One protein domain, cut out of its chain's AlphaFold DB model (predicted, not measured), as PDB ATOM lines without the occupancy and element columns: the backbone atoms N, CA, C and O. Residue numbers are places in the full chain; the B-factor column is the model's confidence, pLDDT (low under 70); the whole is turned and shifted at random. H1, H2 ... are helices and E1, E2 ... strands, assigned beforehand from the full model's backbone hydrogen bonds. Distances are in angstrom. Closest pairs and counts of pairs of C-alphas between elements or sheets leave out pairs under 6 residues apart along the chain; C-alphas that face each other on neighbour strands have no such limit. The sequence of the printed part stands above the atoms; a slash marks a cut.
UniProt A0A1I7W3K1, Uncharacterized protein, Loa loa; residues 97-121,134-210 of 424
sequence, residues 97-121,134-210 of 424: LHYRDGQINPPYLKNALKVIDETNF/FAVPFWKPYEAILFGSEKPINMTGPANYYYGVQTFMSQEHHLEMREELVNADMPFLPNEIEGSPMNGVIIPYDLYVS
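This is residues 97 to 121 and 134 to 210 of the 424 residues of an uncharacterized protein of Loa loa (UniProt A0A1I7W3K1). One curled, twisted sheet of six strands makes a long wall, with the two long unnamed stretches, residues 148 to 162 and 183 to 198, lying over one of its faces. The long hairpin of E4 and E5 forms one side of this wall and reaches to one end of the longest axis; H1 only grazes the sheet near E1 and E2, and the short H2 follows E6 on the side away from the long stretches. The printed part has 102 residues, with two named helices and six named strands in the order E1, E2, H1, E3, E4, E5, E6, H2. The sheet's order is E2, E1, E6, E3, E4, E5; it is mixed, and the class is mixed, helices and strands. The whole is compact, with a radius of gyration of the C-alphas of 13.7 A, yet elongated, spanning 47 by 26 by 24 A.

E1, residues 97 to 100, and E2, residues 103 to 105, form an antiparallel hairpin, with N 98 and O 105 2.9 A apart. H1, residues 107 to 118, is on the sheet but only grazes it, with residues 107 to 116; its closest C-alphas to E2 are those of Ile 104 and Lys 110, 6.1 A apart. E3, residues 141 to 147, is parallel to E4, residues 163 to 171, at 3 degrees, with N 144 and O 164 2.8 A apart. E4 and E5, residues 174 to 182, form an antiparallel hairpin at 163 degrees, with N 165 and O 180 2.8 A apart. E6, residues 199 to 204, is antiparallel to E3, with N 145 and O 201 2.9 A apart, and to E1, with N 99 and O 200 2.9 A apart. H2, residues 205 to 209, only grazes the sheet; the closest C-alphas of E3 and H2, those of Tyr 142 and Tyr 205, are 4.5 A apart. H1 and H2 are apart. Every O i to N i+4 pair is within hydrogen-bond range in H2; in H1 3 of 8 are, beside 6 of 9 O i to N i+3 pairs.

E1 begins at C-alpha 97, (133.333, 124.683, 144.947). H1 measures 18.4 A from first to last C-alpha, E3 17.0 A and E6 16.6 A. E4 measures 25.5 A and E5 24.9 A; E5 begins at C-alpha 174, (159.731, 116.582, 148.977). H2 ends at C-alpha 209, (136.519, 133.866, 130.619).

The C-alphas farthest apart, those of Phe 134 and His 173, are 47.6 A apart. Residues 122 to 133 are not printed, and C-alphas 121 and 134 are 9.9 A apart across this cut. The links E3 to E4 and E5 to E6 are long. The mean pLDDT of the printed part is 76.5; it is under 70 at residues 108 to 121, 134 to 138, 157 to 160 and 208 to 210.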
ATOM      1  N   LEU A  97     133.586 125.873 144.145       91.31
ATOM      2  CA  LEU A  97     133.333 124.683 144.947       91.31
ATOM      3  C   LEU A  97     134.506 124.457 145.882       91.31
ATOM      4  O   LEU A  97     135.654 124.672 145.498       91.31
ATOM      5  N   HIS A  98     134.215 123.988 147.086       92.50
ATOM      6  CA  HIS A  98     135.221 123.533 148.033       92.50
ATOM      7  C   HIS A  98     135.129 122.024 148.183       92.50
ATOM      8  O   HIS A  98     134.033 121.478 148.307       92.50
ATOM      9  N   TYR A  99     136.277 121.363 148.150       91.56
ATOM     10  CA  TYR A  99     136.402 119.951 148.452       91.56
ATOM     11  C   TYR A  99     137.088 119.794 149.802       91.56
ATOM     12  O   TYR A  99     138.118 120.426 150.033       91.56
ATOM     13  N   ARG A 100     136.534 118.961 150.684       89.12
ATOM     14  CA  ARG A 100     137.166 118.560 151.947       89.12
ATOM     15  C   ARG A 100     136.528 117.267 152.440       89.12
ATOM     16  O   ARG A 100     135.312 117.100 152.342       89.12
ATOM     17  N   ASP A 101     137.347 116.347 152.941       83.00
ATOM     18  CA  ASP A 101     136.900 115.103 153.586       83.00
ATOM     19  C   ASP A 101     135.929 114.254 152.737       83.00
ATOM     20  O   ASP A 101     134.952 113.692 153.241       83.00
ATOM     21  N   GLY A 102     136.168 114.153 151.424       81.25
ATOM     22  CA  GLY A 102     135.301 113.377 150.529       81.25
ATOM     23  C   GLY A 102     134.024 114.096 150.078       81.25
ATOM     24  O   GLY A 102     133.207 113.509 149.360       81.25
ATOM     25  N   GLN A 103     133.819 115.350 150.488       84.94
ATOM     26  CA  GLN A 103     132.597 116.106 150.223       84.94
ATOM     27  C   GLN A 103     132.871 117.370 149.414       84.94
ATOM     28  O   GLN A 103     133.899 118.023 149.567       84.94
ATOM     29  N   ILE A 104     131.916 117.707 148.544       85.44
ATOM     30  CA  ILE A 104     131.916 118.935 147.745       85.44
ATOM     31  C   ILE A 104     130.863 119.866 148.323       85.44
ATOM     32  O   ILE A 104     129.709 119.461 148.478       85.44
ATOM     33  N   ASN A 105     131.255 121.110 148.571       82.81
ATOM     34  CA  ASN A 105     130.384 122.161 149.059       82.81
ATOM     35  C   ASN A 105     130.308 123.331 148.058       82.81
ATOM     36  O   ASN A 105     131.347 123.796 147.584       82.81
ATOM     37  N   PRO A 106     129.097 123.840 147.758       76.94
ATOM     38  CA  PRO A 106     127.806 123.345 148.241       76.94
ATOM     39  C   PRO A 106     127.369 122.034 147.538       76.94
ATOM     40  O   PRO A 106     127.667 121.837 146.357       76.94
ATOM     41  N   PRO A 107     126.630 121.142 148.227       72.00
ATOM     42  CA  PRO A 107     126.357 119.782 147.752       72.00
ATOM     43  C   PRO A 107     125.451 119.717 146.517       72.00
ATOM     44  O   PRO A 107     125.563 118.771 145.743       72.00
ATOM     45  N   TYR A 108     124.590 120.714 146.285       67.69
ATOM     46  CA  TYR A 108     123.710 120.736 145.108       67.69
ATOM     47  C   TYR A 108     124.503 120.831 143.791       67.69
ATOM     48  O   TYR A 108     124.106 120.258 142.780       67.69
ATOM     49  N   LEU A 109     125.698 121.439 143.808       66.06
ATOM     50  CA  LEU A 109     126.588 121.489 142.639       66.06
ATOM     51  C   LEU A 109     127.422 120.216 142.452       66.06
ATOM     52  O   LEU A 109     128.090 120.074 141.431       66.06
ATOM     53  N   LYS A 110     127.336 119.237 143.364       67.88
ATOM     54  CA  LYS A 110     127.946 117.912 143.162       67.88
ATOM     55  C   LYS A 110     127.377 117.221 141.922       67.88
ATOM     56  O   LYS A 110     128.107 116.537 141.209       67.88
ATOM     57  N   ASN A 111     126.086 117.415 141.653       62.50
ATOM     58  CA  ASN A 111     125.442 116.874 140.460       62.50
ATOM     59  C   ASN A 111     125.850 117.638 139.200       62.50
ATOM     60  O   ASN A 111     125.921 117.021 138.147       62.50
ATOM     61  N   ALA A 112     126.217 118.922 139.293       61.91
ATOM     62  CA  ALA A 112     126.717 119.669 138.139       61.91
ATOM     63  C   ALA A 112     127.995 119.038 137.559       61.91
ATOM     64  O   ALA A 112     128.134 118.977 136.344       61.91
ATOM     65  N   LEU A 113     128.874 118.483 138.403       61.75
ATOM     66  CA  LEU A 113     130.039 117.720 137.938       61.75
ATOM     67  C   LEU A 113     129.640 116.429 137.199       61.75
ATOM     68  O   LEU A 113     130.261 116.097 136.201       61.75
ATOM     69  N   LYS A 114     128.572 115.745 137.634       56.75
ATOM     70  CA  LYS A 114     128.074 114.502 137.010       56.75
ATOM     71  C   LYS A 114     127.245 114.728 135.743       56.75
ATOM     72  O   LYS A 114     127.334 113.956 134.801       56.75
ATOM     73  N   VAL A 115     126.424 115.778 135.700       49.56
ATOM     74  CA  VAL A 115     125.555 116.103 134.549       49.56
ATOM     75  C   VAL A 115     126.391 116.466 133.318       49.56
ATOM     76  O   VAL A 115     125.995 116.200 132.180       49.56
ATOM     77  N   ILE A 116     127.579 117.028 133.544       49.84
ATOM     78  CA  ILE A 116     128.583 117.249 132.507       49.84
ATOM     79  C   ILE A 116     129.053 115.911 131.901       49.84
ATOM     80  O   ILE A 116     129.184 115.829 130.680       49.84
ATOM     81  N   ASP A 117     129.223 114.854 132.701       45.66
ATOM     82  CA  ASP A 117     129.629 113.522 132.217       45.66
ATOM     83  C   ASP A 117     128.564 112.867 131.314       45.66
ATOM     84  O   ASP A 117     128.893 112.158 130.364       45.66
ATOM     85  N   GLU A 118     127.276 113.109 131.580       43.69
ATOM     86  CA  GLU A 118     126.163 112.481 130.849       43.69
ATOM     87  C   GLU A 118     125.798 113.210 129.542       43.69
ATOM     88  O   GLU A 118     125.174 112.635 128.641       43.69
ATOM     89  N   THR A 119     126.214 114.471 129.387       46.34
ATOM     90  CA  THR A 119     125.960 115.244 128.166       46.34
ATOM     91  C   THR A 119     127.040 114.988 127.115       46.34
ATOM     92  O   THR A 119     128.025 115.710 126.972       46.34
ATOM     93  N   ASN A 120     126.806 113.954 126.303       39.72
ATOM     94  CA  ASN A 120     127.571 113.660 125.091       39.72
ATOM     95  C   ASN A 120     127.456 114.803 124.066       39.72
ATOM     96  O   ASN A 120     126.655 114.755 123.130       39.72
ATOM     97  N   PHE A 121     128.301 115.823 124.180       46.81
ATOM     98  CA  PHE A 121     128.586 116.685 123.043       46.81
ATOM     99  C   PHE A 121     129.411 115.843 122.063       46.81
ATOM    100  O   PHE A 121     130.609 115.665 122.230       46.81
ATOM    101  N   PHE A 134     124.760 126.504 123.603       35.75
ATOM    102  CA  PHE A 134     124.010 125.430 124.270       35.75
ATOM    103  C   PHE A 134     124.685 124.933 125.550       35.75
ATOM    104  O   PHE A 134     124.023 124.340 126.396       35.75
ATOM    105  N   ALA A 135     125.978 125.213 125.720       38.81
ATOM    106  CA  ALA A 135     126.734 124.855 126.911       38.81
ATOM    107  C   ALA A 135     126.812 126.009 127.939       38.81
ATOM    108  O   ALA A 135     127.408 125.826 128.995       38.81
ATOM    109  N   VAL A 136     126.225 127.180 127.648       43.72
ATOM    110  CA  VAL A 136     126.205 128.377 128.519       43.72
ATOM    111  C   VAL A 136     125.412 128.233 129.836       43.72
ATOM    112  O   VAL A 136     125.762 128.941 130.779       43.72
ATOM    113  N   PRO A 137     124.351 127.405 129.983       52.84
ATOM    114  CA  PRO A 137     123.556 127.451 131.212       52.84
ATOM    115  C   PRO A 137     124.171 126.697 132.401       52.84
ATOM    116  O   PRO A 137     123.768 126.943 133.542       52.84
ATOM    117  N   PHE A 138     125.144 125.815 132.166       64.31
ATOM    118  CA  PHE A 138     125.677 124.917 133.190       64.31
ATOM    119  C   PHE A 138     126.998 125.426 133.770       64.31
ATOM    120  O   PHE A 138     127.848 125.948 133.052       64.31
ATOM    121  N   TRP A 139     127.150 125.265 135.086       76.06
ATOM    122  CA  TRP A 139     128.409 125.489 135.792       76.06
ATOM    123  C   TRP A 139     129.487 124.560 135.218       76.06
ATOM    124  O   TRP A 139     129.186 123.400 134.954       76.06
ATOM    125  N   LYS A 140     130.719 125.043 135.015       77.50
ATOM    126  CA  LYS A 140     131.832 124.237 134.482       77.50
ATOM    127  C   LYS A 140     133.112 124.480 135.274       77.50
ATOM    128  O   LYS A 140     133.431 125.649 135.502       77.50
ATOM    129  N   PRO A 141     133.876 123.432 135.619       83.06
ATOM    130  CA  PRO A 141     135.177 123.597 136.262       83.06
ATOM    131  C   PRO A 141     136.183 124.163 135.259       83.06
ATOM    132  O   PRO A 141     136.138 123.794 134.098       83.06
ATOM    133  N   TYR A 142     137.090 125.040 135.664       84.00
ATOM    134  CA  TYR A 142     138.228 125.487 134.848       84.00
ATOM    135  C   TYR A 142     139.546 124.973 135.397       84.00
ATOM    136  O   TYR A 142     140.349 124.434 134.643       84.00
ATOM    137  N   GLU A 143     139.720 125.110 136.706       87.75
ATOM    138  CA  GLU A 143     140.921 124.680 137.402       87.75
ATOM    139  C   GLU A 143     140.535 124.148 138.782       87.75
ATOM    140  O   GLU A 143     139.783 124.807 139.505       87.75
ATOM    141  N   ALA A 144     141.046 122.981 139.162       91.62
ATOM    142  CA  ALA A 144     141.012 122.506 140.539       91.62
ATOM    143  C   ALA A 144     142.390 122.683 141.182       91.62
ATOM    144  O   ALA A 144     143.400 122.301 140.599       91.62
ATOM    145  N   ILE A 145     142.422 123.241 142.388       93.94
ATOM    146  CA  ILE A 145     143.621 123.357 143.222       93.94
ATOM    147  C   ILE A 145     143.382 122.478 144.441       93.94
ATOM    148  O   ILE A 145     142.516 122.797 145.259       93.94
ATOM    149  N   LEU A 146     144.117 121.375 144.543       94.19
ATOM    150  CA  LEU A 146     143.932 120.354 145.568       94.19
ATOM    151  C   LEU A 146     145.213 120.172 146.390       94.19
ATOM    152  O   LEU A 146     146.319 120.114 145.853       94.19
ATOM    153  N   PHE A 147     145.045 120.045 147.698       94.06
ATOM    154  CA  PHE A 147     146.089 119.792 148.682       94.06
ATOM    155  C   PHE A 147     145.822 118.461 149.368       94.06
ATOM    156  O   PHE A 147     144.676 118.180 149.710       94.06
ATOM    157  N   GLY A 148     146.868 117.673 149.605       89.81
ATOM    158  CA  GLY A 148     146.742 116.360 150.241       89.81
ATOM    159  C   GLY A 148     146.251 115.266 149.288       89.81
ATOM    160  O   GLY A 148     146.071 115.488 148.091       89.81
ATOM    161  N   SER A 149     146.082 114.061 149.825       84.88
ATOM    162  CA  SER A 149     145.937 112.825 149.039       84.88
ATOM    163  C   SER A 149     144.961 111.810 149.631       84.88
ATOM    164  O   SER A 149     144.547 110.890 148.928       84.88
ATOM    165  N   GLU A 150     144.600 111.941 150.909       84.56
ATOM    166  CA  GLU A 150     143.674 111.016 151.565       84.56
ATOM    167  C   GLU A 150     142.227 111.341 151.162       84.56
ATOM    168  O   GLU A 150     141.862 112.514 151.075       84.56
ATOM    169  N   LYS A 151     141.393 110.318 150.922       83.94
ATOM    170  CA  LYS A 151     140.034 110.450 150.366       83.94
ATOM    171  C   LYS A 151     140.023 111.353 149.133       83.94
ATOM    172  O   LYS A 151     139.477 112.451 149.198       83.94
ATOM    173  N   PRO A 152     140.638 110.935 148.020       82.38
ATOM    174  CA  PRO A 152     140.726 111.787 146.852       82.38
ATOM    175  C   PRO A 152     139.372 112.058 146.189       82.38
ATOM    176  O   PRO A 152     138.446 111.238 146.219       82.38
ATOM    177  N   ILE A 153     139.284 113.201 145.508       82.69
ATOM    178  CA  ILE A 153     138.175 113.499 144.606       82.69
ATOM    179  C   ILE A 153     138.383 112.777 143.273       82.69
ATOM    180  O   ILE A 153     139.392 112.968 142.597       82.69
ATOM    181  N   ASN A 154     137.390 111.990 142.864       79.56
ATOM    182  CA  ASN A 154     137.321 111.497 141.493       79.56
ATOM    183  C   ASN A 154     136.719 112.594 140.627       79.56
ATOM    184  O   ASN A 154     135.595 113.039 140.885       79.56
ATOM    185  N   MET A 155     137.458 113.016 139.609       75.38
ATOM    186  CA  MET A 155     136.996 114.035 138.680       75.38
ATOM    187  C   MET A 155     136.985 113.470 137.266       75.38
ATOM    188  O   MET A 155     137.997 112.990 136.763       75.38
ATOM    189  N   THR A 156     135.829 113.549 136.624       70.44
ATOM    190  CA  THR A 156     135.655 113.249 135.204       70.44
ATOM    191  C   THR A 156     135.186 114.533 134.529       70.44
ATOM    192  O   THR A 156     134.595 115.412 135.163       70.44
ATOM    193  N   GLY A 157     135.588 114.734 133.278       65.06
ATOM    194  CA  GLY A 157     135.119 115.858 132.471       65.06
ATOM    195  C   GLY A 157     134.253 115.381 131.314       65.06
ATOM    196  O   GLY A 157     134.196 114.189 131.034       65.06
ATOM    197  N   PRO A 158     133.625 116.292 130.561       63.41
ATOM    198  CA  PRO A 158     132.881 115.905 129.377       63.41
ATOM    199  C   PRO A 158     133.858 115.636 128.223       63.41
ATOM    200  O   PRO A 158     134.979 116.145 128.190       63.41
ATOM    201  N   ALA A 159     133.414 114.893 127.210       60.56
ATOM    202  CA  ALA A 159     134.278 114.444 126.113       60.56
ATOM    203  C   ALA A 159     134.978 115.576 125.323       60.56
ATOM    204  O   ALA A 159     136.061 115.372 124.787       60.56
ATOM    205  N   ASN A 160     134.399 116.783 125.272       63.53
ATOM    206  CA  ASN A 160     134.920 117.906 124.471       63.53
ATOM    207  C   ASN A 160     135.466 119.084 125.292       63.53
ATOM    208  O   ASN A 160     135.615 120.179 124.745       63.53
ATOM    209  N   TYR A 161     135.691 118.926 126.593       70.06
ATOM    210  CA  TYR A 161     136.183 120.018 127.428       70.06
ATOM    211  C   TYR A 161     137.246 119.506 128.385       70.06
ATOM    212  O   TYR A 161     137.051 118.490 129.046       70.06
ATOM    213  N   TYR A 162     138.346 120.246 128.444       74.88
ATOM    214  CA  TYR A 162     139.449 119.993 129.353       74.88
ATOM    215  C   TYR A 162     139.442 121.046 130.451       74.88
ATOM    216  O   TYR A 162     139.238 122.230 130.171       74.88
ATOM    217  N   TYR A 163     139.719 120.619 131.673       81.50
ATOM    218  CA  TYR A 163     140.070 121.505 132.776       81.50
ATOM    219  C   TYR A 163     141.326 120.990 133.472       81.50
ATOM    220  O   TYR A 163     141.628 119.795 133.408       81.50
ATOM    221  N   GLY A 164     142.070 121.906 134.086       86.12
ATOM    222  CA  GLY A 164     143.285 121.579 134.819       86.12
ATOM    223  C   GLY A 164     142.964 121.089 136.224       86.12
ATOM    224  O   GLY A 164     142.058 121.599 136.890       86.12
ATOM    225  N   VAL A 165     143.703 120.085 136.678       88.88
ATOM    226  CA  VAL A 165     143.755 119.684 138.081       88.88
ATOM    227  C   VAL A 165     145.199 119.789 138.538       88.88
ATOM    228  O   VAL A 165     146.069 119.053 138.071       88.88
ATOM    229  N   GLN A 166     145.442 120.715 139.458       90.50
ATOM    230  CA  GLN A 166     146.707 120.858 140.157       90.50
ATOM    231  C   GLN A 166     146.619 120.212 141.527       90.50
ATOM    232  O   GLN A 166     145.748 120.558 142.332       90.50
ATOM    233  N   THR A 167     147.555 119.312 141.808       90.19
ATOM    234  CA  THR A 167     147.690 118.691 143.122       90.19
ATOM    235  C   THR A 167     149.034 119.010 143.745       90.19
ATOM    236  O   THR A 167     150.068 118.995 143.075       90.19
ATOM    237  N   PHE A 168     149.002 119.299 145.043       91.50
ATOM    238  CA  PHE A 168     150.182 119.535 145.864       91.50
ATOM    239  C   PHE A 168     150.125 118.596 147.065       91.50
ATOM    240  O   PHE A 168     149.249 118.706 147.929       91.50
ATOM    241  N   MET A 169     151.050 117.646 147.103       89.81
ATOM    242  CA  MET A 169     151.093 116.596 148.113       89.81
ATOM    243  C   MET A 169     152.439 116.654 148.816       89.81
ATOM    244  O   MET A 169     153.473 116.322 148.236       89.81
ATOM    245  N   SER A 170     152.432 117.108 150.066       89.25
ATOM    246  CA  SER A 170     153.644 117.089 150.874       89.25
ATOM    247  C   SER A 170     153.966 115.656 151.288       89.25
ATOM    248  O   SER A 170     153.104 114.941 151.801       89.25
ATOM    249  N   GLN A 171     155.205 115.249 151.045       86.12
ATOM    250  CA  GLN A 171     155.771 113.961 151.431       86.12
ATOM    251  C   GLN A 171     156.916 114.197 152.425       86.12
ATOM    252  O   GLN A 171     157.367 115.326 152.599       86.12
ATOM    253  N   GLU A 172     157.428 113.141 153.061       83.19
ATOM    254  CA  GLU A 172     158.484 113.251 154.088       83.19
ATOM    255  C   GLU A 172     159.747 113.987 153.601       83.19
ATOM    256  O   GLU A 172     160.441 114.626 154.386       83.19
ATOM    257  N   HIS A 173     160.056 113.900 152.305       81.81
ATOM    258  CA  HIS A 173     161.315 114.404 151.748       81.81
ATOM    259  C   HIS A 173     161.156 115.365 150.571       81.81
ATOM    260  O   HIS A 173     162.165 115.744 150.006       81.81
ATOM    261  N   HIS A 174     159.944 115.698 150.131       85.44
ATOM    262  CA  HIS A 174     159.731 116.582 148.977       85.44
ATOM    263  C   HIS A 174     158.266 117.017 148.895       85.44
ATOM    264  O   HIS A 174     157.391 116.393 149.505       85.44
ATOM    265  N   LEU A 175     157.994 118.047 148.095       88.00
ATOM    266  CA  LEU A 175     156.635 118.386 147.681       88.00
ATOM    267  C   LEU A 175     156.367 117.847 146.277       88.00
ATOM    268  O   LEU A 175     156.945 118.302 145.291       88.00
ATOM    269  N   GLU A 176     155.443 116.899 146.182       87.31
ATOM    270  CA  GLU A 176     154.983 116.394 144.900       87.31
ATOM    271  C   GLU A 176     153.943 117.350 144.303       87.31
ATOM    272  O   GLU A 176     152.886 117.594 144.891       87.31
ATOM    273  N   MET A 177     154.246 117.882 143.119       86.56
ATOM    274  CA  MET A 177     153.367 118.773 142.366       86.56
ATOM    275  C   MET A 177     152.985 118.123 141.046       86.56
ATOM    276  O   MET A 177     153.859 117.792 140.244       86.56
ATOM    277  N   ARG A 178     151.685 117.972 140.793       84.50
ATOM    278  CA  ARG A 178     151.180 117.437 139.523       84.50
ATOM    279  C   ARG A 178     150.201 118.397 138.878       84.50
ATOM    280  O   ARG A 178     149.491 119.136 139.554       84.50
ATOM    281  N   GLU A 179     150.183 118.371 137.556       85.12
ATOM    282  CA  GLU A 179     149.212 119.072 136.727       85.12
ATOM    283  C   GLU A 179     148.680 118.077 135.703       85.12
ATOM    284  O   GLU A 179     149.441 117.529 134.904       85.12
ATOM    285  N   GLU A 180     147.380 117.817 135.759       85.19
ATOM    286  CA  GLU A 180     146.706 116.862 134.889       85.19
ATOM    287  C   GLU A 180     145.554 117.556 134.157       85.19
ATOM    288  O   GLU A 180     144.832 118.375 134.727       85.19
ATOM    289  N   LEU A 181     145.384 117.236 132.873       84.44
ATOM    290  CA  LEU A 181     144.241 117.689 132.084       84.44
ATOM    291  C   LEU A 181     143.156 116.622 132.122       84.44
ATOM    292  O   LEU A 181     143.383 115.493 131.691       84.44
ATOM    293  N   VAL A 182     141.969 117.007 132.579       81.88
ATOM    294  CA  VAL A 182     140.858 116.081 132.805       81.88
ATOM    295  C   VAL A 182     139.785 116.253 131.744       81.88
ATOM    296  O   VAL A 182     139.330 117.368 131.485       81.88
ATOM    297  N   ASN A 183     139.359 115.141 131.146       80.50
ATOM    298  CA  ASN A 183     138.173 115.048 130.290       80.50
ATOM    299  C   ASN A 183     137.523 113.655 130.434       80.50
ATOM    300  O   ASN A 183     137.890 112.889 131.323       80.50
ATOM    301  N   ALA A 184     136.561 113.309 129.573       73.94
ATOM    302  CA  ALA A 184     135.883 112.007 129.658       73.94
ATOM    303  C   ALA A 184     136.812 110.816 129.367       73.94
ATOM    304  O   ALA A 184     136.628 109.736 129.924       73.94
ATOM    305  N   ASP A 185     137.802 111.010 128.493       76.31
ATOM    306  CA  ASP A 185     138.738 109.962 128.072       76.31
ATOM    307  C   ASP A 185     139.955 109.851 129.010       76.31
ATOM    308  O   ASP A 185     140.652 108.837 129.015       76.31
ATOM    309  N   MET A 186     140.213 110.896 129.799       80.25
ATOM    310  CA  MET A 186     141.314 111.026 130.751       80.25
ATOM    311  C   MET A 186     140.753 111.486 132.104       80.25
ATOM    312  O   MET A 186     140.887 112.660 132.462       80.25
ATOM    313  N   PRO A 187     140.069 110.593 132.844       80.38
ATOM    314  CA  PRO A 187     139.572 110.914 134.173       80.38
ATOM    315  C   PRO A 187     140.733 111.074 135.159       80.38
ATOM    316  O   PRO A 187     141.731 110.356 135.089       80.38
ATOM    317  N   PHE A 188     140.562 111.971 136.125       81.56
ATOM    318  CA  PHE A 188     141.476 112.128 137.248       81.56
ATOM    319  C   PHE A 188     141.151 111.097 138.326       81.56
ATOM    320  O   PHE A 188     140.103 111.153 138.979       81.56
ATOM    321  N   LEU A 189     142.065 110.141 138.479       80.00
ATOM    322  CA  LEU A 189     141.974 109.020 139.412       80.00
ATOM    323  C   LEU A 189     143.268 108.953 140.233       80.00
ATOM    324  O   LEU A 189     144.122 108.101 139.971       80.00
ATOM    325  N   PRO A 190     143.464 109.878 141.184       80.75
ATOM    326  CA  PRO A 190     144.678 109.910 141.981       80.75
ATOM    327  C   PRO A 190     144.720 108.715 142.936       80.75
ATOM    328  O   PRO A 190     143.695 108.218 143.410       80.75
ATOM    329  N   ASN A 191     145.934 108.270 143.247       78.56
ATOM    330  CA  ASN A 191     146.123 107.266 144.282       78.56
ATOM    331  C   ASN A 191     145.840 107.888 145.648       78.56
ATOM    332  O   ASN A 191     146.340 108.969 145.959       78.56
ATOM    333  N   GLU A 192     145.080 107.175 146.470       82.56
ATOM    334  CA  GLU A 192     144.936 107.528 147.873       82.56
ATOM    335  C   GLU A 192     146.244 107.219 148.603       82.56
ATOM    336  O   GLU A 192     146.736 106.088 148.579       82.56
ATOM    337  N   ILE A 193     146.810 108.241 149.237       78.75
ATOM    338  CA  ILE A 193     147.974 108.113 150.112       78.75
ATOM    339  C   ILE A 193     147.535 108.604 151.486       78.75
ATOM    340  O   ILE A 193     147.050 109.732 151.613       78.75
ATOM    341  N   GLU A 194     147.676 107.737 152.487       74.75
ATOM    342  CA  GLU A 194     147.368 108.045 153.883       74.75
ATOM    343  C   GLU A 194     148.261 109.192 154.373       74.75
ATOM    344  O   GLU A 194     149.465 109.209 154.110       74.75
ATOM    345  N   GLY A 195     147.671 110.167 155.062       74.69
ATOM    346  CA  GLY A 195     148.398 111.344 155.519       74.69
ATOM    347  C   GLY A 195     147.474 112.535 155.715       74.69
ATOM    348  O   GLY A 195     146.820 112.653 156.746       74.69
ATOM    349  N   SER A 196     147.465 113.452 154.746       78.06
ATOM    350  CA  SER A 196     146.634 114.656 154.799       78.06
ATOM    351  C   SER A 196     145.329 114.455 154.014       78.06
ATOM    352  O   SER A 196     145.404 114.175 152.808       78.06
ATOM    353  N   PRO A 197     144.153 114.641 154.656       85.25
ATOM    354  CA  PRO A 197     142.860 114.691 153.980       85.25
ATOM    355  C   PRO A 197     142.875 115.674 152.821       85.25
ATOM    356  O   PRO A 197     143.181 116.863 152.989       85.25
ATOM    357  N   MET A 198     142.520 115.169 151.642       90.69
ATOM    358  CA  MET A 198     142.475 115.981 150.449       90.69
ATOM    359  C   MET A 198     141.436 117.086 150.622       90.69
ATOM    360  O   MET A 198     140.284 116.860 151.012       90.69
ATOM    361  N   ASN A 199     141.860 118.305 150.326       94.88
ATOM    362  CA  ASN A 199     141.027 119.486 150.398       94.88
ATOM    363  C   ASN A 199     141.435 120.488 149.316       94.88
ATOM    364  O   ASN A 199     142.538 120.417 148.786       94.88
ATOM    365  N   GLY A 200     140.565 121.423 148.954       94.75
ATOM    366  CA  GLY A 200     140.888 122.336 147.866       94.75
ATOM    367  C   GLY A 200     139.697 123.075 147.298       94.75
ATOM    368  O   GLY A 200     138.590 123.018 147.835       94.75
ATOM    369  N   VAL A 201     139.925 123.761 146.185       94.31
ATOM    370  CA  VAL A 201     138.906 124.559 145.504       94.31
ATOM    371  C   VAL A 201     138.816 124.206 144.029       94.31
ATOM    372  O   VAL A 201     139.824 123.932 143.385       94.31
ATOM    373  N   ILE A 202     137.602 124.251 143.481       91.75
ATOM    374  CA  ILE A 202     137.344 124.106 142.049       91.75
ATOM    375  C   ILE A 202     136.813 125.439 141.533       91.75
ATOM    376  O   ILE A 202     135.708 125.876 141.873       91.75
ATOM    377  N   ILE A 203     137.636 126.095 140.727       89.62
ATOM    378  CA  ILE A 203     137.395 127.418 140.167       89.62
ATOM    379  C   ILE A 203     136.590 127.252 138.876       89.62
ATOM    380  O   ILE A 203     137.026 126.517 137.989       89.62
ATOM    381  N   PRO A 204     135.429 127.915 138.728       85.88
ATOM    382  CA  PRO A 204     134.625 127.803 137.522       85.88
ATOM    383  C   PRO A 204     135.182 128.585 136.332       85.88
ATOM    384  O   PRO A 204     135.807 129.638 136.475       85.88
ATOM    385  N   TYR A 205     134.840 128.114 135.136       77.56
ATOM    386  CA  TYR A 205     135.204 128.715 133.851       77.56
ATOM    387  C   TYR A 205     134.769 130.170 133.688       77.56
ATOM    388  O   TYR A 205     135.507 130.978 133.122       77.56
ATOM    389  N   ASP A 206     133.628 130.554 134.258       75.81
ATOM    390  CA  ASP A 206     133.148 131.936 134.234       75.81
ATOM    391  C   ASP A 206     134.083 132.929 134.950       75.81
ATOM    392  O   ASP A 206     134.039 134.122 134.644       75.81
ATOM    393  N   LEU A 207     134.945 132.474 135.871       73.75
ATOM    394  CA  LEU A 207     135.974 133.329 136.482       73.75
ATOM    395  C   LEU A 207     137.203 133.509 135.576       73.75
ATOM    396  O   LEU A 207     137.862 134.547 135.658       73.75
ATOM    397  N   TYR A 208     137.465 132.560 134.672       64.06
ATOM    398  CA  TYR A 208     138.545 132.631 133.684       64.06
ATOM    399  C   TYR A 208     138.159 133.446 132.440       64.06
ATOM    400  O   TYR A 208     138.939 134.278 131.986       64.06
ATOM    401  N   VAL A 209     136.949 133.252 131.897       55.53
ATOM    402  CA  VAL A 209     136.519 133.866 130.619       55.53
ATOM    403  C   VAL A 209     135.841 135.222 130.776       55.53
ATOM    404  O   VAL A 209     135.675 135.944 129.791       55.53
ATOM    405  N   SER A 210     135.453 135.615 131.994       51.22
ATOM    406  CA  SER A 210     134.905 136.958 132.181       51.22
ATOM    407  C   SER A 210     135.874 138.015 131.646       51.22
ATOM    408  O   SER A 210     137.090 137.851 131.723       51.22
TER     409      SER A 210